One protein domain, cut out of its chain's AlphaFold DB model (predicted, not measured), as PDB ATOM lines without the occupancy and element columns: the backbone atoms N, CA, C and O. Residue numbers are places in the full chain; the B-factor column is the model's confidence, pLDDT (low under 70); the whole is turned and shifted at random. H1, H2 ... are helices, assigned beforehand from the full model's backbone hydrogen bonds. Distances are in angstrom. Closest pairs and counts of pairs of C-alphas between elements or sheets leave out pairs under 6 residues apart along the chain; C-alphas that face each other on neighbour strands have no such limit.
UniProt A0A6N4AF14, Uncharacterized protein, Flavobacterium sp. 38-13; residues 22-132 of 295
ATOM      1  N   LEU A  22     -59.881  11.433  -0.555       94.75
ATOM      2  CA  LEU A  22     -59.983  10.446  -1.628       94.75
ATOM      3  C   LEU A  22     -61.398   9.879  -1.657       94.75
ATOM      4  O   LEU A  22     -62.038   9.749  -0.611       94.75
ATOM      5  N   ASP A  23     -61.881   9.523  -2.845       96.06
ATOM      6  CA  ASP A  23     -63.108   8.745  -2.937       96.06
ATOM      7  C   ASP A  23     -62.884   7.298  -2.451       96.06
ATOM      8  O   ASP A  23     -61.761   6.852  -2.188       96.06
ATOM      9  N   LYS A  24     -63.973   6.536  -2.308       96.56
ATOM     10  CA  LYS A  24     -63.915   5.161  -1.790       96.56
ATOM     11  C   LYS A  24     -63.065   4.230  -2.669       96.56
ATOM     12  O   LYS A  24     -62.451   3.303  -2.137       96.56
ATOM     13  N   LYS A  25     -63.058   4.432  -3.991       97.75
ATOM     14  CA  LYS A  25     -62.313   3.599  -4.941       97.75
ATOM     15  C   LYS A  25     -60.827   3.942  -4.889       97.75
ATOM     16  O   LYS A  25     -60.019   3.029  -4.746       97.75
ATOM     17  N   ASP A  26     -60.486   5.226  -4.926       98.31
ATOM     18  CA  ASP A  26     -59.115   5.725  -4.814       98.31
ATOM     19  C   ASP A  26     -58.475   5.296  -3.492       98.31
ATOM     20  O   ASP A  26     -57.365   4.773  -3.490       98.31
ATOM     21  N   LEU A  27     -59.192   5.432  -2.370       98.25
ATOM     22  CA  LEU A  27     -58.696   4.986  -1.067       98.25
ATOM     23  C   LEU A  27     -58.436   3.475  -1.047       98.25
ATOM     24  O   LEU A  27     -57.373   3.036  -0.610       98.25
ATOM     25  N   LYS A  28     -59.392   2.672  -1.535       98.50
ATOM     26  CA  LYS A  28     -59.240   1.211  -1.605       98.50
ATOM     27  C   LYS A  28     -58.027   0.824  -2.457       98.50
ATOM     28  O   LYS A  28     -57.249  -0.035  -2.046       98.50
ATOM     29  N   ASN A  29     -57.867   1.455  -3.616       98.75
ATOM     30  CA  ASN A  29     -56.776   1.160  -4.537       98.75
ATOM     31  C   ASN A  29     -55.423   1.614  -3.976       98.75
ATOM     32  O   ASN A  29     -54.460   0.863  -4.065       98.75
ATOM     33  N   LEU A  30     -55.347   2.781  -3.328       98.75
ATOM     34  CA  LEU A  30     -54.124   3.257  -2.678       98.75
ATOM     35  C   LEU A  30     -53.676   2.335  -1.535       98.75
ATOM     36  O   LEU A  30     -52.486   2.054  -1.400       98.75
ATOM     37  N   ILE A  31     -54.623   1.826  -0.736       98.69
ATOM     38  CA  ILE A  31     -54.322   0.830   0.300       98.69
ATOM     39  C   ILE A  31     -53.746  -0.436  -0.341       98.69
ATOM     40  O   ILE A  31     -52.678  -0.886   0.070       98.69
ATOM     41  N   ALA A  32     -54.391  -0.955  -1.391       98.69
ATOM     42  CA  ALA A  32     -53.912  -2.134  -2.109       98.69
ATOM     43  C   ALA A  32     -52.503  -1.929  -2.700       98.69
ATOM     44  O   ALA A  32     -51.673  -2.830  -2.612       98.69
ATOM     45  N   MET A  33     -52.186  -0.735  -3.220       98.62
ATOM     46  CA  MET A  33     -50.821  -0.389  -3.650       98.62
ATOM     47  C   MET A  33     -49.816  -0.487  -2.499       98.62
ATOM     48  O   MET A  33     -48.732  -1.041  -2.676       98.62
ATOM     49  N   GLY A  34     -50.174   0.016  -1.313       98.31
ATOM     50  CA  GLY A  34     -49.355  -0.108  -0.104       98.31
ATOM     51  C   GLY A  34     -49.087  -1.563   0.281       98.31
ATOM     52  O   GLY A  34     -47.961  -1.924   0.634       98.31
ATOM     53  N   GLU A  35     -50.095  -2.424   0.172       98.06
ATOM     54  CA  GLU A  35     -49.963  -3.855   0.454       98.06
ATOM     55  C   GLU A  35     -49.101  -4.581  -0.586       98.06
ATOM     56  O   GLU A  35     -48.192  -5.314  -0.196       98.06
ATOM     57  N   ILE A  36     -49.313  -4.324  -1.883       98.19
ATOM     58  CA  ILE A  36     -48.499  -4.879  -2.981       98.19
ATOM     59  C   ILE A  36     -47.035  -4.467  -2.817       98.19
ATOM     60  O   ILE A  36     -46.141  -5.314  -2.839       98.19
ATOM     61  N   TYR A  37     -46.780  -3.176  -2.583       97.38
ATOM     62  CA  TYR A  37     -45.434  -2.668  -2.323       97.38
ATOM     63  C   TYR A  37     -44.796  -3.348  -1.110       97.38
ATOM     64  O   TYR A  37     -43.610  -3.656  -1.122       97.38
ATOM     65  N   SER A  38     -45.572  -3.641  -0.066       96.38
ATOM     66  CA  SER A  38     -45.039  -4.291   1.135       96.38
ATOM     67  C   SER A  38     -44.541  -5.713   0.898       96.38
ATOM     68  O   SER A  38     -43.640  -6.155   1.606       96.38
ATOM     69  N   LEU A  39     -45.123  -6.416  -0.075       96.00
ATOM     70  CA  LEU A  39     -44.696  -7.756  -0.478       96.00
ATOM     71  C   LEU A  39     -43.472  -7.716  -1.404       96.00
ATOM     72  O   LEU A  39     -42.692  -8.662  -1.433       96.00
ATOM     73  N   ASN A  40     -43.288  -6.618  -2.138       94.94
ATOM     74  CA  ASN A  40     -42.178  -6.421  -3.065       94.94
ATOM     75  C   ASN A  40     -41.688  -4.960  -3.025       94.94
ATOM     76  O   ASN A  40     -41.997  -4.174  -3.927       94.94
ATOM     77  N   PRO A  41     -40.903  -4.577  -1.999       90.44
ATOM     78  CA  PRO A  41     -40.484  -3.187  -1.798       90.44
ATOM     79  C   PRO A  41     -39.480  -2.698  -2.852       90.44
ATOM     80  O   PRO A  41     -39.255  -1.499  -2.978       90.44
ATOM     81  N   ASN A  42     -38.904  -3.613  -3.638       87.81
ATOM     82  CA  ASN A  42     -38.055  -3.273  -4.779       87.81
ATOM     83  C   ASN A  42     -38.865  -2.984  -6.056       87.81
ATOM     84  O   ASN A  42     -38.267  -2.650  -7.079       87.81
ATOM     85  N   ALA A  43     -40.195  -3.139  -6.014       92.69
ATOM     86  CA  ALA A  43     -41.113  -2.899  -7.126       92.69
ATOM     87  C   ALA A  43     -40.798  -3.711  -8.403       92.69
ATOM     88  O   ALA A  43     -41.140  -3.297  -9.505       92.69
ATOM     89  N   ARG A  44     -40.114  -4.862  -8.297       92.38
ATOM     90  CA  ARG A  44     -39.586  -5.593  -9.468       92.38
ATOM     91  C   ARG A  44     -40.567  -6.600 -10.065       92.38
ATOM     92  O   ARG A  44     -41.330  -7.232  -9.346       92.38
ATOM     93  N   GLY A  45     -40.430  -6.844 -11.366       94.56
ATOM     94  CA  GLY A  45     -41.071  -7.962 -12.064       94.56
ATOM     95  C   GLY A  45     -42.442  -7.640 -12.663       94.56
ATOM     96  O   GLY A  45     -43.124  -6.695 -12.269       94.56
ATOM     97  N   GLU A  46     -42.847  -8.451 -13.643       95.88
ATOM     98  CA  GLU A  46     -44.095  -8.245 -14.387       95.88
ATOM     99  C   GLU A  46     -45.345  -8.354 -13.517       95.88
ATOM    100  O   GLU A  46     -46.315  -7.641 -13.750       95.88
ATOM    101  N   GLU A  47     -45.339  -9.242 -12.523       96.94
ATOM    102  CA  GLU A  47     -46.477  -9.429 -11.623       96.94
ATOM    103  C   GLU A  47     -46.741  -8.172 -10.791       96.94
ATOM    104  O   GLU A  47     -47.889  -7.735 -10.680       96.94
ATOM    105  N   PHE A  48     -45.680  -7.536 -10.279       97.50
ATOM    106  CA  PHE A  48     -45.792  -6.248  -9.597       97.50
ATOM    107  C   PHE A  48     -46.371  -5.192 -10.539       97.50
ATOM    108  O   PHE A  48     -47.337  -4.516 -10.186       97.50
ATOM    109  N   ALA A  49     -45.826  -5.088 -11.756       97.81
ATOM    110  CA  ALA A  49     -46.283  -4.105 -12.729       97.81
ATOM    111  C   ALA A  49     -47.764  -4.295 -13.093       97.81
ATOM    112  O   ALA A  49     -48.524  -3.335 -13.027       97.81
ATOM    113  N   LYS A  50     -48.195  -5.530 -13.386       98.31
ATOM    114  CA  LYS A  50     -49.600  -5.870 -13.682       98.31
ATOM    115  C   LYS A  50     -50.519  -5.572 -12.493       98.31
ATOM    116  O   LYS A  50     -51.597  -5.011 -12.679       98.31
ATOM    117  N   SER A  51     -50.081  -5.897 -11.275       98.38
ATOM    118  CA  SER A  51     -50.857  -5.639 -10.057       98.38
ATOM    119  C   SER A  51     -51.047  -4.142  -9.822       98.38
ATOM    120  O   SER A  51     -52.171  -3.703  -9.586       98.38
ATOM    121  N   MET A  52     -49.987  -3.343  -9.964       98.19
ATOM    122  CA  MET A  52     -50.069  -1.883  -9.861       98.19
ATOM    123  C   MET A  52     -50.936  -1.273 -10.969       98.19
ATOM    124  O   MET A  52     -51.772  -0.417 -10.686       98.19
ATOM    125  N   ASP A  53     -50.781  -1.737 -12.210       98.44
ATOM    126  CA  ASP A  53     -51.535  -1.246 -13.371       98.44
ATOM    127  C   ASP A  53     -53.051  -1.470 -13.225       98.44
ATOM    128  O   ASP A  53     -53.855  -0.592 -13.542       98.44
ATOM    129  N   SER A  54     -53.453  -2.593 -12.618       98.38
ATOM    130  CA  SER A  54     -54.864  -2.914 -12.356       98.38
ATOM    131  C   SER A  54     -55.569  -1.952 -11.384       98.38
ATOM    132  O   SER A  54     -56.800  -1.905 -11.330       98.38
ATOM    133  N   LEU A  55     -54.804  -1.167 -10.619       98.56
ATOM    134  CA  LEU A  55     -55.311  -0.263  -9.584       98.56
ATOM    135  C   LEU A  55     -55.481   1.183 -10.069       98.56
ATOM    136  O   LEU A  55     -55.785   2.073  -9.266       98.56
ATOM    137  N   ARG A  56     -55.322   1.433 -11.372       98.38
ATOM    138  CA  ARG A  56     -55.441   2.768 -11.962       98.38
ATOM    139  C   ARG A  56     -56.792   3.432 -11.714       98.38
ATOM    140  O   ARG A  56     -57.870   2.849 -11.859       98.38
ATOM    141  N   THR A  57     -56.696   4.720 -11.428       98.12
ATOM    142  CA  THR A  57     -57.770   5.709 -11.474       98.12
ATOM    143  C   THR A  57     -57.155   7.026 -11.955       98.12
ATOM    144  O   THR A  57     -55.934   7.185 -11.863       98.12
ATOM    145  N   PRO A  58     -57.948   8.009 -12.421       96.94
ATOM    146  CA  PRO A  58     -57.405   9.319 -12.780       96.94
ATOM    147  C   PRO A  58     -56.543   9.950 -11.672       96.94
ATOM    148  O   PRO A  58     -55.540  10.588 -11.977       96.94
ATOM    149  N   LYS A  59     -56.885   9.720 -10.394       96.88
ATOM    150  CA  LYS A  59     -56.131  10.224  -9.237       96.88
ATOM    151  C   LYS A  59     -54.823   9.464  -8.986       96.88
ATOM    152  O   LYS A  59     -53.867  10.056  -8.491       96.88
ATOM    153  N   LEU A  60     -54.772   8.174  -9.325       98.12
ATOM    154  CA  LEU A  60     -53.652   7.285  -9.006       98.12
ATOM    155  C   LEU A  60     -52.719   6.985 -10.187       98.12
ATOM    156  O   LEU A  60     -51.658   6.404  -9.970       98.12
ATOM    157  N   ASN A  61     -53.065   7.389 -11.415       97.38
ATOM    158  CA  ASN A  61     -52.279   7.098 -12.622       97.38
ATOM    159  C   ASN A  61     -50.792   7.440 -12.467       97.38
ATOM    160  O   ASN A  61     -49.942   6.596 -12.736       97.38
ATOM    161  N   ASN A  62     -50.481   8.629 -11.949       96.00
ATOM    162  CA  ASN A  62     -49.094   9.060 -11.783       96.00
ATOM    163  C   ASN A  62     -48.334   8.224 -10.742       96.00
ATOM    164  O   ASN A  62     -47.145   7.972 -10.916       96.00
ATOM    165  N   ILE A  63     -49.002   7.782  -9.668       97.25
ATOM    166  CA  ILE A  63     -48.395   6.888  -8.671       97.25
ATOM    167  C   ILE A  63     -48.073   5.544  -9.324       97.25
ATOM    168  O   ILE A  63     -46.945   5.075  -9.207       97.25
ATOM    169  N   VAL A  64     -49.025   4.973 -10.069       98.06
ATOM    170  CA  VAL A  64     -48.845   3.708 -10.796       98.06
ATOM    171  C   VAL A  64     -47.685   3.797 -11.784       98.06
ATOM    172  O   VAL A  64     -46.787   2.957 -11.739       98.06
ATOM    173  N   ASP A  65     -47.664   4.829 -12.630       97.06
ATOM    174  CA  ASP A  65     -46.615   5.017 -13.637       97.06
ATOM    175  C   ASP A  65     -45.234   5.110 -12.989       97.06
ATOM    176  O   ASP A  65     -44.294   4.440 -13.417       97.06
ATOM    177  N   LYS A  66     -45.121   5.891 -11.909       96.69
ATOM    178  CA  LYS A  66     -43.879   6.038 -11.145       96.69
ATOM    179  C   LYS A  66     -43.469   4.725 -10.474       96.69
ATOM    180  O   LYS A  66     -42.302   4.359 -10.553       96.69
ATOM    181  N   SER A  67     -44.389   3.986  -9.853       96.94
ATOM    182  CA  SER A  67     -44.089   2.689  -9.228       96.94
ATOM    183  C   SER A  67     -43.602   1.649 -10.234       96.94
ATOM    184  O   SER A  67     -42.635   0.940  -9.960       96.94
ATOM    185  N   ILE A  68     -44.244   1.569 -11.401       97.50
ATOM    186  CA  ILE A  68     -43.829   0.664 -12.478       97.50
ATOM    187  C   ILE A  68     -42.449   1.071 -13.006       97.50
ATOM    188  O   ILE A  68     -41.597   0.210 -13.224       97.50
ATOM    189  N   GLU A  69     -42.199   2.369 -13.180       96.62
ATOM    190  CA  GLU A  69     -40.906   2.851 -13.664       96.62
ATOM    191  C   GLU A  69     -39.763   2.592 -12.674       96.62
ATOM    192  O   GLU A  69     -38.697   2.118 -13.076       96.62
ATOM    193  N   ILE A  70     -39.999   2.810 -11.375       95.44
ATOM    194  CA  ILE A  70     -39.066   2.422 -10.305       95.44
ATOM    195  C   ILE A  70     -38.698   0.939 -10.450       95.44
ATOM    196  O   ILE A  70     -37.524   0.573 -10.381       95.44
ATOM    197  N   GLY A  71     -39.695   0.095 -10.719       94.38
ATOM    198  CA  GLY A  71     -39.531  -1.339 -10.929       94.38
ATOM    199  C   GLY A  71     -38.684  -1.737 -12.135       94.38
ATOM    200  O   GLY A  71     -38.009  -2.768 -12.109       94.38
ATOM    201  N   LYS A  72     -38.676  -0.925 -13.194       95.25
ATOM    202  CA  LYS A  72     -37.800  -1.140 -14.355       95.25
ATOM    203  C   LYS A  72     -36.364  -0.744 -14.037       95.25
ATOM    204  O   LYS A  72     -35.448  -1.478 -14.395       95.25
ATOM    205  N   ALA A  73     -36.175   0.386 -13.347       93.31
ATOM    206  CA  ALA A  73     -34.869   1.008 -13.105       93.31
ATOM    207  C   ALA A  73     -34.025   1.161 -14.383       93.31
ATOM    208  O   ALA A  73     -32.826   0.894 -14.396       93.31
ATOM    209  N   GLN A  74     -34.680   1.562 -15.469       94.94
ATOM    210  CA  GLN A  74     -34.042   1.846 -16.751       94.94
ATOM    211  C   GLN A  74     -33.745   3.341 -16.873       94.94
ATOM    212  O   GLN A  74     -34.198   4.138 -16.056       94.94
ATOM    213  N   LYS A  75     -33.003   3.738 -17.915       95.31
ATOM    214  CA  LYS A  75     -32.577   5.131 -18.145       95.31
ATOM    215  C   LYS A  75     -33.724   6.151 -18.092       95.31
ATOM    216  O   LYS A  75     -33.510   7.275 -17.654       95.31
ATOM    217  N   THR A  76     -34.929   5.744 -18.474       96.38
ATOM    218  CA  THR A  76     -36.167   6.529 -18.402       96.38
ATOM    219  C   THR A  76     -36.514   7.025 -16.996       96.38
ATOM    220  O   THR A  76     -37.161   8.059 -16.891       96.38
ATOM    221  N   ILE A  77     -36.030   6.402 -15.909       96.31
ATOM    222  CA  ILE A  77     -36.204   6.926 -14.536       96.31
ATOM    223  C   ILE A  77     -35.540   8.300 -14.332       96.31
ATOM    224  O   ILE A  77     -35.880   9.021 -13.398       96.31
ATOM    225  N   LEU A  78     -34.596   8.664 -15.205       96.94
ATOM    226  CA  LEU A  78     -33.906   9.954 -15.191       96.94
ATOM    227  C   LEU A  78     -34.676  11.049 -15.946       96.94
ATOM    228  O   LEU A  78     -34.245  12.202 -15.943       96.94
ATOM    229  N   ASP A  79     -35.804  10.720 -16.583       95.81
ATOM    230  CA  ASP A  79     -36.643  11.714 -17.247       95.81
ATOM    231  C   ASP A  79     -37.218  12.703 -16.224       95.81
ATOM    232  O   ASP A  79     -37.623  12.333 -15.115       95.81
ATOM    233  N   SER A  80     -37.363  13.969 -16.637       94.06
ATOM    234  CA  SER A  80     -37.883  15.037 -15.773       94.06
ATOM    235  C   SER A  80     -39.212  14.666 -15.117       94.06
ATOM    236  O   SER A  80     -39.406  14.956 -13.951       94.06
ATOM    237  N   LYS A  81     -40.119  13.955 -15.797       93.88
ATOM    238  CA  LYS A  81     -41.422  13.571 -15.217       93.88
ATOM    239  C   LYS A  81     -41.325  12.701 -13.948       93.88
ATOM    240  O   LYS A  81     -42.264  12.694 -13.152       93.88
ATOM    241  N   PHE A  82     -40.220  11.976 -13.752       95.25
ATOM    242  CA  PHE A  82     -39.980  11.164 -12.555       95.25
ATOM    243  C   PHE A  82     -39.149  11.909 -11.504       95.25
ATOM    244  O   PHE A  82     -39.409  11.762 -10.308       95.25
ATOM    245  N   LEU A  83     -38.187  12.728 -11.948       97.06
ATOM    246  CA  LEU A  83     -37.303  13.497 -11.067       97.06
ATOM    247  C   LEU A  83     -37.902  14.826 -10.585       97.06
ATOM    248  O   LEU A  83     -37.449  15.358  -9.578       97.06
ATOM    249  N   SER A  84     -38.887  15.377 -11.294       97.56
ATOM    250  CA  SER A  84     -39.546  16.631 -10.934       97.56
ATOM    251  C   SER A  84     -40.356  16.482  -9.653       97.56
ATOM    252  O   SER A  84     -40.909  15.418  -9.353       97.56
ATOM    253  N   ARG A  85     -40.481  17.598  -8.932       97.50
ATOM    254  CA  ARG A  85     -41.271  17.708  -7.711       97.50
ATOM    255  C   ARG A  85     -42.710  17.219  -7.956       97.50
ATOM    256  O   ARG A  85     -43.424  17.822  -8.761       97.50
ATOM    257  N   PRO A  86     -43.173  16.182  -7.241       96.69
ATOM    258  CA  PRO A  86     -44.565  15.747  -7.304       96.69
ATOM    259  C   PRO A  86     -45.540  16.813  -6.795       96.69
ATOM    260  O   PRO A  86     -45.165  17.751  -6.080       96.69
ATOM    261  N   SER A  87     -46.823  16.631  -7.106       96.88
ATOM    262  CA  SER A  87     -47.884  17.400  -6.451       96.88
ATOM    263  C   SER A  87     -47.956  17.056  -4.957       96.88
ATOM    264  O   SER A  87     -47.560  15.969  -4.539       96.88
ATOM    265  N   ASN A  88     -48.482  17.967  -4.136       96.44
ATOM    266  CA  ASN A  88     -48.644  17.699  -2.703       96.44
ATOM    267  C   ASN A  88     -49.532  16.465  -2.447       96.44
ATOM    268  O   ASN A  88     -49.209  15.653  -1.585       96.44
ATOM    269  N   ASP A  89     -50.584  16.270  -3.245       96.88
ATOM    270  CA  ASP A  89     -51.438  15.081  -3.167       96.88
ATOM    271  C   ASP A  89     -50.646  13.796  -3.441       96.88
ATOM    272  O   ASP A  89     -50.773  12.822  -2.702       96.88
ATOM    273  N   GLU A  90     -49.789  13.788  -4.470       97.50
ATOM    274  CA  GLU A  90     -48.923  12.641  -4.764       97.50
ATOM    275  C   GLU A  90     -47.964  12.339  -3.615       97.50
ATOM    276  O   GLU A  90     -47.801  11.175  -3.250       97.50
ATOM    277  N   LEU A  91     -47.357  13.371  -3.021       98.12
ATOM    278  CA  LEU A  91     -46.459  13.214  -1.876       98.12
ATOM    279  C   LEU A  91     -47.169  12.544  -0.686       98.12
ATOM    280  O   LEU A  91     -46.611  11.637  -0.067       98.12
ATOM    281  N   ILE A  92     -48.420  12.926  -0.410       98.44
ATOM    282  CA  ILE A  92     -49.250  12.306   0.636       98.44
ATOM    283  C   ILE A  92     -49.563  10.850   0.291       98.44
ATOM    284  O   ILE A  92     -49.417   9.975   1.142       98.44
ATOM    285  N   MET A  93     -49.955  10.561  -0.952       98.50
ATOM    286  CA  MET A  93     -50.279   9.195  -1.380       98.50
ATOM    287  C   MET A  93     -49.062   8.258  -1.291       98.50
ATOM    288  O   MET A  93     -49.173   7.148  -0.771       98.50
ATOM    289  N   TRP A  94     -47.873   8.721  -1.688       98.25
ATOM    290  CA  TRP A  94     -46.620   7.987  -1.467       98.25
ATOM    291  C   TRP A  94     -46.316   7.757   0.015       98.25
ATOM    292  O   TRP A  94     -45.717   6.743   0.384       98.25
ATOM    293  N   TYR A  95     -46.711   8.690   0.877       98.19
ATOM    294  CA  TYR A  95     -46.559   8.544   2.318       98.19
ATOM    295  C   TYR A  95     -47.570   7.553   2.911       98.19
ATOM    296  O   TYR A  95     -47.213   6.787   3.796       98.19
ATOM    297  N   VAL A  96     -48.791   7.447   2.376       98.50
ATOM    298  CA  VAL A  96     -49.724   6.363   2.749       98.50
ATOM    299  C   VAL A  96     -49.114   4.992   2.436       98.50
ATOM    300  O   VAL A  96     -49.095   4.117   3.303       98.50
ATOM    301  N   ILE A  97     -48.542   4.817   1.236       98.50
ATOM    302  CA  ILE A  97     -47.843   3.577   0.840       98.50
ATOM    303  C   ILE A  97     -46.703   3.260   1.821       98.50
ATOM    304  O   ILE A  97     -46.548   2.110   2.241       98.50
ATOM    305  N   ARG A  98     -45.929   4.278   2.228       97.12
ATOM    306  CA  ARG A  98     -44.879   4.159   3.254       97.12
ATOM    307  C   ARG A  98     -45.416   3.618   4.567       97.12
ATOM    308  O   ARG A  98     -44.878   2.644   5.080       97.12
ATOM    309  N   GLU A  99     -46.437   4.262   5.116       97.44
ATOM    310  CA  GLU A  99     -46.934   3.959   6.456       97.44
ATOM    311  C   GLU A  99     -47.588   2.581   6.505       97.44
ATOM    312  O   GLU A  99     -47.386   1.851   7.473       97.44
ATOM    313  N   ILE A 100     -48.286   2.171   5.440       98.25
ATOM    314  CA  ILE A 100     -48.791   0.797   5.310       98.25
ATOM    315  C   ILE A 100     -47.629  -0.198   5.333       98.25
ATOM    316  O   ILE A 100     -47.682  -1.185   6.069       98.25
ATOM    317  N   HIS A 101     -46.562   0.074   4.581       97.19
ATOM    318  CA  HIS A 101     -45.384  -0.782   4.579       97.19
ATOM    319  C   HIS A 101     -44.717  -0.856   5.953       97.19
ATOM    320  O   HIS A 101     -44.476  -1.951   6.459       97.19
ATOM    321  N   TYR A 102     -44.486   0.287   6.593       95.88
ATOM    322  CA  TYR A 102     -43.838   0.363   7.902       95.88
ATOM    323  C   TYR A 102     -44.672  -0.342   8.972       95.88
ATOM    324  O   TYR A 102     -44.127  -1.096   9.773       95.88
ATOM    325  N   ASN A 103     -45.997  -0.182   8.936       96.06
ATOM    326  CA  ASN A 103     -46.924  -0.884   9.821       96.06
ATOM    327  C   ASN A 103     -46.832  -2.414   9.687       96.06
ATOM    328  O   ASN A 103     -47.044  -3.120  10.667       96.06
ATOM    329  N   ARG A 104     -46.515  -2.929   8.492       94.44
ATOM    330  CA  ARG A 104     -46.408  -4.374   8.230       94.44
ATOM    331  C   ARG A 104     -45.044  -4.960   8.583       94.44
ATOM    332  O   ARG A 104     -44.989  -6.125   8.961       94.44
ATOM    333  N   VAL A 105     -43.963  -4.193   8.428       93.38
ATOM    334  CA  VAL A 105     -42.587  -4.700   8.618       93.38
ATOM    335  C   VAL A 105     -41.919  -4.229   9.910       93.38
ATOM    336  O   VAL A 105     -40.786  -4.631  10.180       93.38
ATOM    337  N   SER A 106     -42.588  -3.382  10.700       92.19
ATOM    338  CA  SER A 106     -42.073  -2.939  11.996       92.19
ATOM    339  C   SER A 106     -41.765  -4.135  12.893       92.19
ATOM    340  O   SER A 106     -42.535  -5.091  12.987       92.19
ATOM    341  N   LYS A 107     -40.615  -4.061  13.569       90.06
ATOM    342  CA  LYS A 107     -40.170  -5.090  14.520       90.06
ATOM    343  C   LYS A 107     -40.547  -4.753  15.960       90.06
ATOM    344  O   LYS A 107     -40.434  -5.610  16.829       90.06
ATOM    345  N   THR A 108     -40.947  -3.510  16.213       90.50
ATOM    346  CA  THR A 108     -41.165  -2.980  17.566       90.50
ATOM    347  C   THR A 108     -42.631  -2.645  17.839       90.50
ATOM    348  O   THR A 108     -43.040  -2.596  18.999       90.50
ATOM    349  N   LYS A 109     -43.443  -2.439  16.793       88.81
ATOM    350  CA  LYS A 109     -44.852  -2.044  16.907       88.81
ATOM    351  C   LYS A 109     -45.769  -3.177  16.473       88.81
ATOM    352  O   LYS A 109     -45.516  -3.864  15.488       88.81
ATOM    353  N   LYS A 110     -46.887  -3.336  17.185       92.62
ATOM    354  CA  LYS A 110     -47.966  -4.234  16.760       92.62
ATOM    355  C   LYS A 110     -48.649  -3.649  15.510       92.62
ATOM    356  O   LYS A 110     -49.060  -2.487  15.571       92.62
ATOM    357  N   PRO A 111     -48.822  -4.425  14.424       94.25
ATOM    358  CA  PRO A 111     -49.516  -3.946  13.234       94.25
ATOM    359  C   PRO A 111     -50.957  -3.514  13.541       94.25
ATOM    360  O   PRO A 111     -51.711  -4.248  14.186       94.25
ATOM    361  N   ARG A 112     -51.332  -2.322  13.068       96.25
ATOM    362  CA  ARG A 112     -52.713  -1.807  13.040       96.25
ATOM    363  C   ARG A 112     -53.430  -2.250  11.762       96.25
ATOM    364  O   ARG A 112     -52.775  -2.681  10.809       96.25
ATOM    365  N   ASP A 113     -54.755  -2.100  11.715       97.25
ATOM    366  CA  ASP A 113     -55.513  -2.264  10.469       97.25
ATOM    367  C   ASP A 113     -55.025  -1.253   9.416       97.25
ATOM    368  O   ASP A 113     -54.807  -0.074   9.705       97.25
ATOM    369  N   VAL A 114     -54.821  -1.712   8.178       97.56
ATOM    370  CA  VAL A 114     -54.262  -0.882   7.100       97.56
ATOM    371  C   VAL A 114     -55.175   0.283   6.708       97.56
ATOM    372  O   VAL A 114     -54.681   1.318   6.258       97.56
ATOM    373  N   LYS A 115     -56.494   0.156   6.909       97.38
ATOM    374  CA  LYS A 115     -57.452   1.246   6.682       97.38
ATOM    375  C   LYS A 115     -57.288   2.335   7.731       97.38
ATOM    376  O   LYS A 115     -57.314   3.507   7.367       97.38
ATOM    377  N   ASP A 116     -57.058   1.956   8.987       97.44
ATOM    378  CA  ASP A 116     -56.816   2.911  10.072       97.44
ATOM    379  C   ASP A 116     -55.502   3.663   9.848       97.44
ATOM    380  O   ASP A 116     -55.447   4.880  10.015       97.44
ATOM    381  N   VAL A 117     -54.455   2.963   9.392       97.75
ATOM    382  CA  VAL A 117     -53.174   3.585   9.017       97.75
ATOM    383  C   VAL A 117     -53.366   4.604   7.893       97.75
ATOM    384  O   VAL A 117     -52.888   5.732   8.000       97.75
ATOM    385  N   ALA A 118     -54.077   4.239   6.823       97.75
ATOM    386  CA  ALA A 118     -54.328   5.153   5.712       97.75
ATOM    387  C   ALA A 118     -55.180   6.362   6.138       97.75
ATOM    388  O   ALA A 118     -54.864   7.492   5.770       97.75
ATOM    389  N   ALA A 119     -56.230   6.141   6.934       95.94
ATOM    390  CA  ALA A 119     -57.103   7.204   7.426       95.94
ATOM    391  C   ALA A 119     -56.349   8.205   8.315       95.94
ATOM    392  O   ALA A 119     -56.489   9.414   8.131       95.94
ATOM    393  N   ASP A 120     -55.504   7.712   9.224       95.38
ATOM    394  CA  ASP A 120     -54.646   8.524  10.095       95.38
ATOM    395  C   ASP A 120     -53.745   9.457   9.269       95.38
ATOM    396  O   ASP A 120     -53.787  10.678   9.432       95.38
ATOM    397  N   VAL A 121     -53.026   8.904   8.284       96.50
ATOM    398  CA  VAL A 121     -52.150   9.671   7.380       96.50
ATOM    399  C   VAL A 121     -52.911  10.734   6.591       96.50
ATOM    400  O   VAL A 121     -52.448  11.867   6.505       96.50
ATOM    401  N   LEU A 122     -54.067  10.389   6.021       96.75
ATOM    402  CA  LEU A 122     -54.868  11.315   5.215       96.75
ATOM    403  C   LEU A 122     -55.521  12.420   6.060       96.75
ATOM    404  O   LEU A 122     -55.819  13.498   5.539       96.75
ATOM    405  N   SER A 123     -55.753  12.166   7.351       94.69
ATOM    406  CA  SER A 123     -56.427  13.102   8.253       94.69
ATOM    407  C   SER A 123     -55.501  14.159   8.856       94.69
ATOM    408  O   SER A 123     -55.946  15.278   9.109       94.69
ATOM    409  N   ARG A 124     -54.220  13.835   9.074       93.38
ATOM    410  CA  ARG A 124     -53.284  14.709   9.794       93.38
ATOM    411  C   ARG A 124     -52.446  15.568   8.858       93.38
ATOM    412  O   ARG A 124     -52.072  15.151   7.764       93.38
ATOM    413  N   LYS A 125     -52.084  16.762   9.334       94.69
ATOM    414  CA  LYS A 125     -51.088  17.592   8.657       94.69
ATOM    415  C   LYS A 125     -49.700  16.982   8.852       94.69
ATOM    416  O   LYS A 125     -49.282  16.777   9.990       94.69
ATOM    417  N   ILE A 126     -48.999  16.700   7.759       95.69
ATOM    418  CA  ILE A 126     -47.646  16.124   7.778       95.69
ATOM    419  C   ILE A 126     -46.666  17.166   7.253       95.69
ATOM    420  O   ILE A 126     -46.992  17.920   6.336       95.69
ATOM    421  N   ASP A 127     -45.472  17.213   7.838       96.56
ATOM    422  CA  ASP A 127     -44.392  18.060   7.347       96.56
ATOM    423  C   ASP A 127     -44.079  17.728   5.877       96.56
ATOM    424  O   ASP A 127     -43.748  16.585   5.546       96.56
ATOM    425  N   GLU A 128     -44.181  18.719   4.985       96.94
ATOM    426  CA  GLU A 128     -43.929  18.527   3.550       96.94
ATOM    427  C   GLU A 128     -42.515  17.986   3.281       96.94
ATOM    428  O   GLU A 128     -42.318  17.253   2.310       96.94
ATOM    429  N   ARG A 129     -41.549  18.283   4.162       98.19
ATOM    430  CA  ARG A 129     -40.168  17.795   4.069       98.19
ATOM    431  C   ARG A 129     -40.103  16.276   4.228       98.19
ATOM    432  O   ARG A 129     -39.402  15.622   3.462       98.19
ATOM    433  N   TRP A 130     -40.899  15.703   5.136       97.88
ATOM    434  CA  TRP A 130     -40.997  14.247   5.313       97.88
ATOM    435  C   TRP A 130     -41.643  13.577   4.107       97.88
ATOM    436  O   TRP A 130     -41.207  12.510   3.675       97.88
ATOM    437  N   LEU A 131     -42.688  14.201   3.557       98.06
ATOM    438  CA  LEU A 131     -43.386  13.661   2.396       98.06
ATOM    439  C   LEU A 131     -42.467  13.638   1.163       98.06
ATOM    440  O   LEU A 131     -42.450  12.651   0.424       98.06
ATOM    441  N   LEU A 132     -41.691  14.708   0.967       98.44
ATOM    442  CA  LEU A 132     -40.758  14.840  -0.146       98.44
ATOM    443  C   LEU A 132     -39.556  13.898  -0.020       98.44
ATOM    444  O   LEU A 132     -39.209  13.231  -0.993       98.44
TER     445      LEU A 132
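Overview. This is residues 22 to 132 of the 295 residues of an uncharacterized protein of Flavobacterium sp. 38-13 (UniProt A0A6N4AF14). Two helical hairpins, H2 with H3 and H6 with H7, stand with the long helix H1 between them; H1 crosses H6 in close contact and is itself the first arm of a hairpin with H2. The short H8 packs on residues 88 to 95 of H6, while the short H4 and H5 lie at the far end beyond H3, away from H1 and H7. The printed part has 111 residues with eight named helices, H1 to H8 in order along the chain, and no named strand; the class is all helix. It is compact, with a radius of gyration of the C-alphas of 13.7 A and spans of 38 by 28 by 28 A.

Along the chain. H1, residues 24 to 39, begins at C-alpha 24, (-63.915, 5.161, -1.790), and is 23.2 A long from first to last C-alpha. H2 is residues 46 to 53, and H3, residues 61 to 72, is 16.7 A long. H4, residues 75 to 78, and H5, residues 80 to 83, have four residues each. H6, residues 88 to 105, is the longest helix at 25.8 A, from (-48.644, 17.699, -2.703) at C-alpha 88. H7, residues 114 to 123, is 14.2 A long, and H8, residues 128 to 132, ends at C-alpha 132, (-40.758, 14.840, -0.146).

Arrangement. H6 is the hub, touching H1, H3, H7 and H8. H1 touches it at a steep tilt of 48 degrees, the same way; the closest C-alphas, those of Gly 34 and Ile 97, are 4.1 A apart. H6 and H7 form a helical hairpin at a shallow tilt of 34 degrees, only just short of steep, with the C-alphas of Val 96 and Ala 118 closest at 5.6 A. H1 and H7 only just touch, with 3 pairs of C-alphas within 8 A, the closest being Ile 31 and Ala 118 at 6.9 A. H8 touches H6, closest at the C-alphas of Leu 91 and Leu 131, 5.3 A. H3 touches H6 with residues 62 to 63 alone, at a steep tilt of 55 degrees; the C-alphas of Ile 63 and Glu 90 are closest, 7.0 A. H2 and H3 form a hairpin at 13 degrees, a shallow tilt, with the C-alphas of Ala 49 and Ile 68 closest at 5.4 A. H1 and H2 form another at 21 degrees, also shallow, with Met 33 and Met 52 closest at 6.4 A between C-alphas. H3 and H4 only just touch, with 3 pairs of C-alphas within 8 A, and only at the corner; Glu 69 and Ile 77 have the closest C-alphas, 6.3 A. H5 is close to H3 but not clearly touching, with the C-alphas of Lys 66 and Phe 82 closest at 6.6 A. In H1, H2, H3, H6, H7 and H8 every O i to N i+4 pair is within hydrogen-bond range; H4 and H5 are too short for such a pair.

Size, cuts and confidence. The C-alphas of Lys 75 and Lys 110, the two farthest apart, are 39.3 A apart. The printed part has no cut, and no link is long. The mean pLDDT of the printed part is 96.4, and no printed residue is under 70.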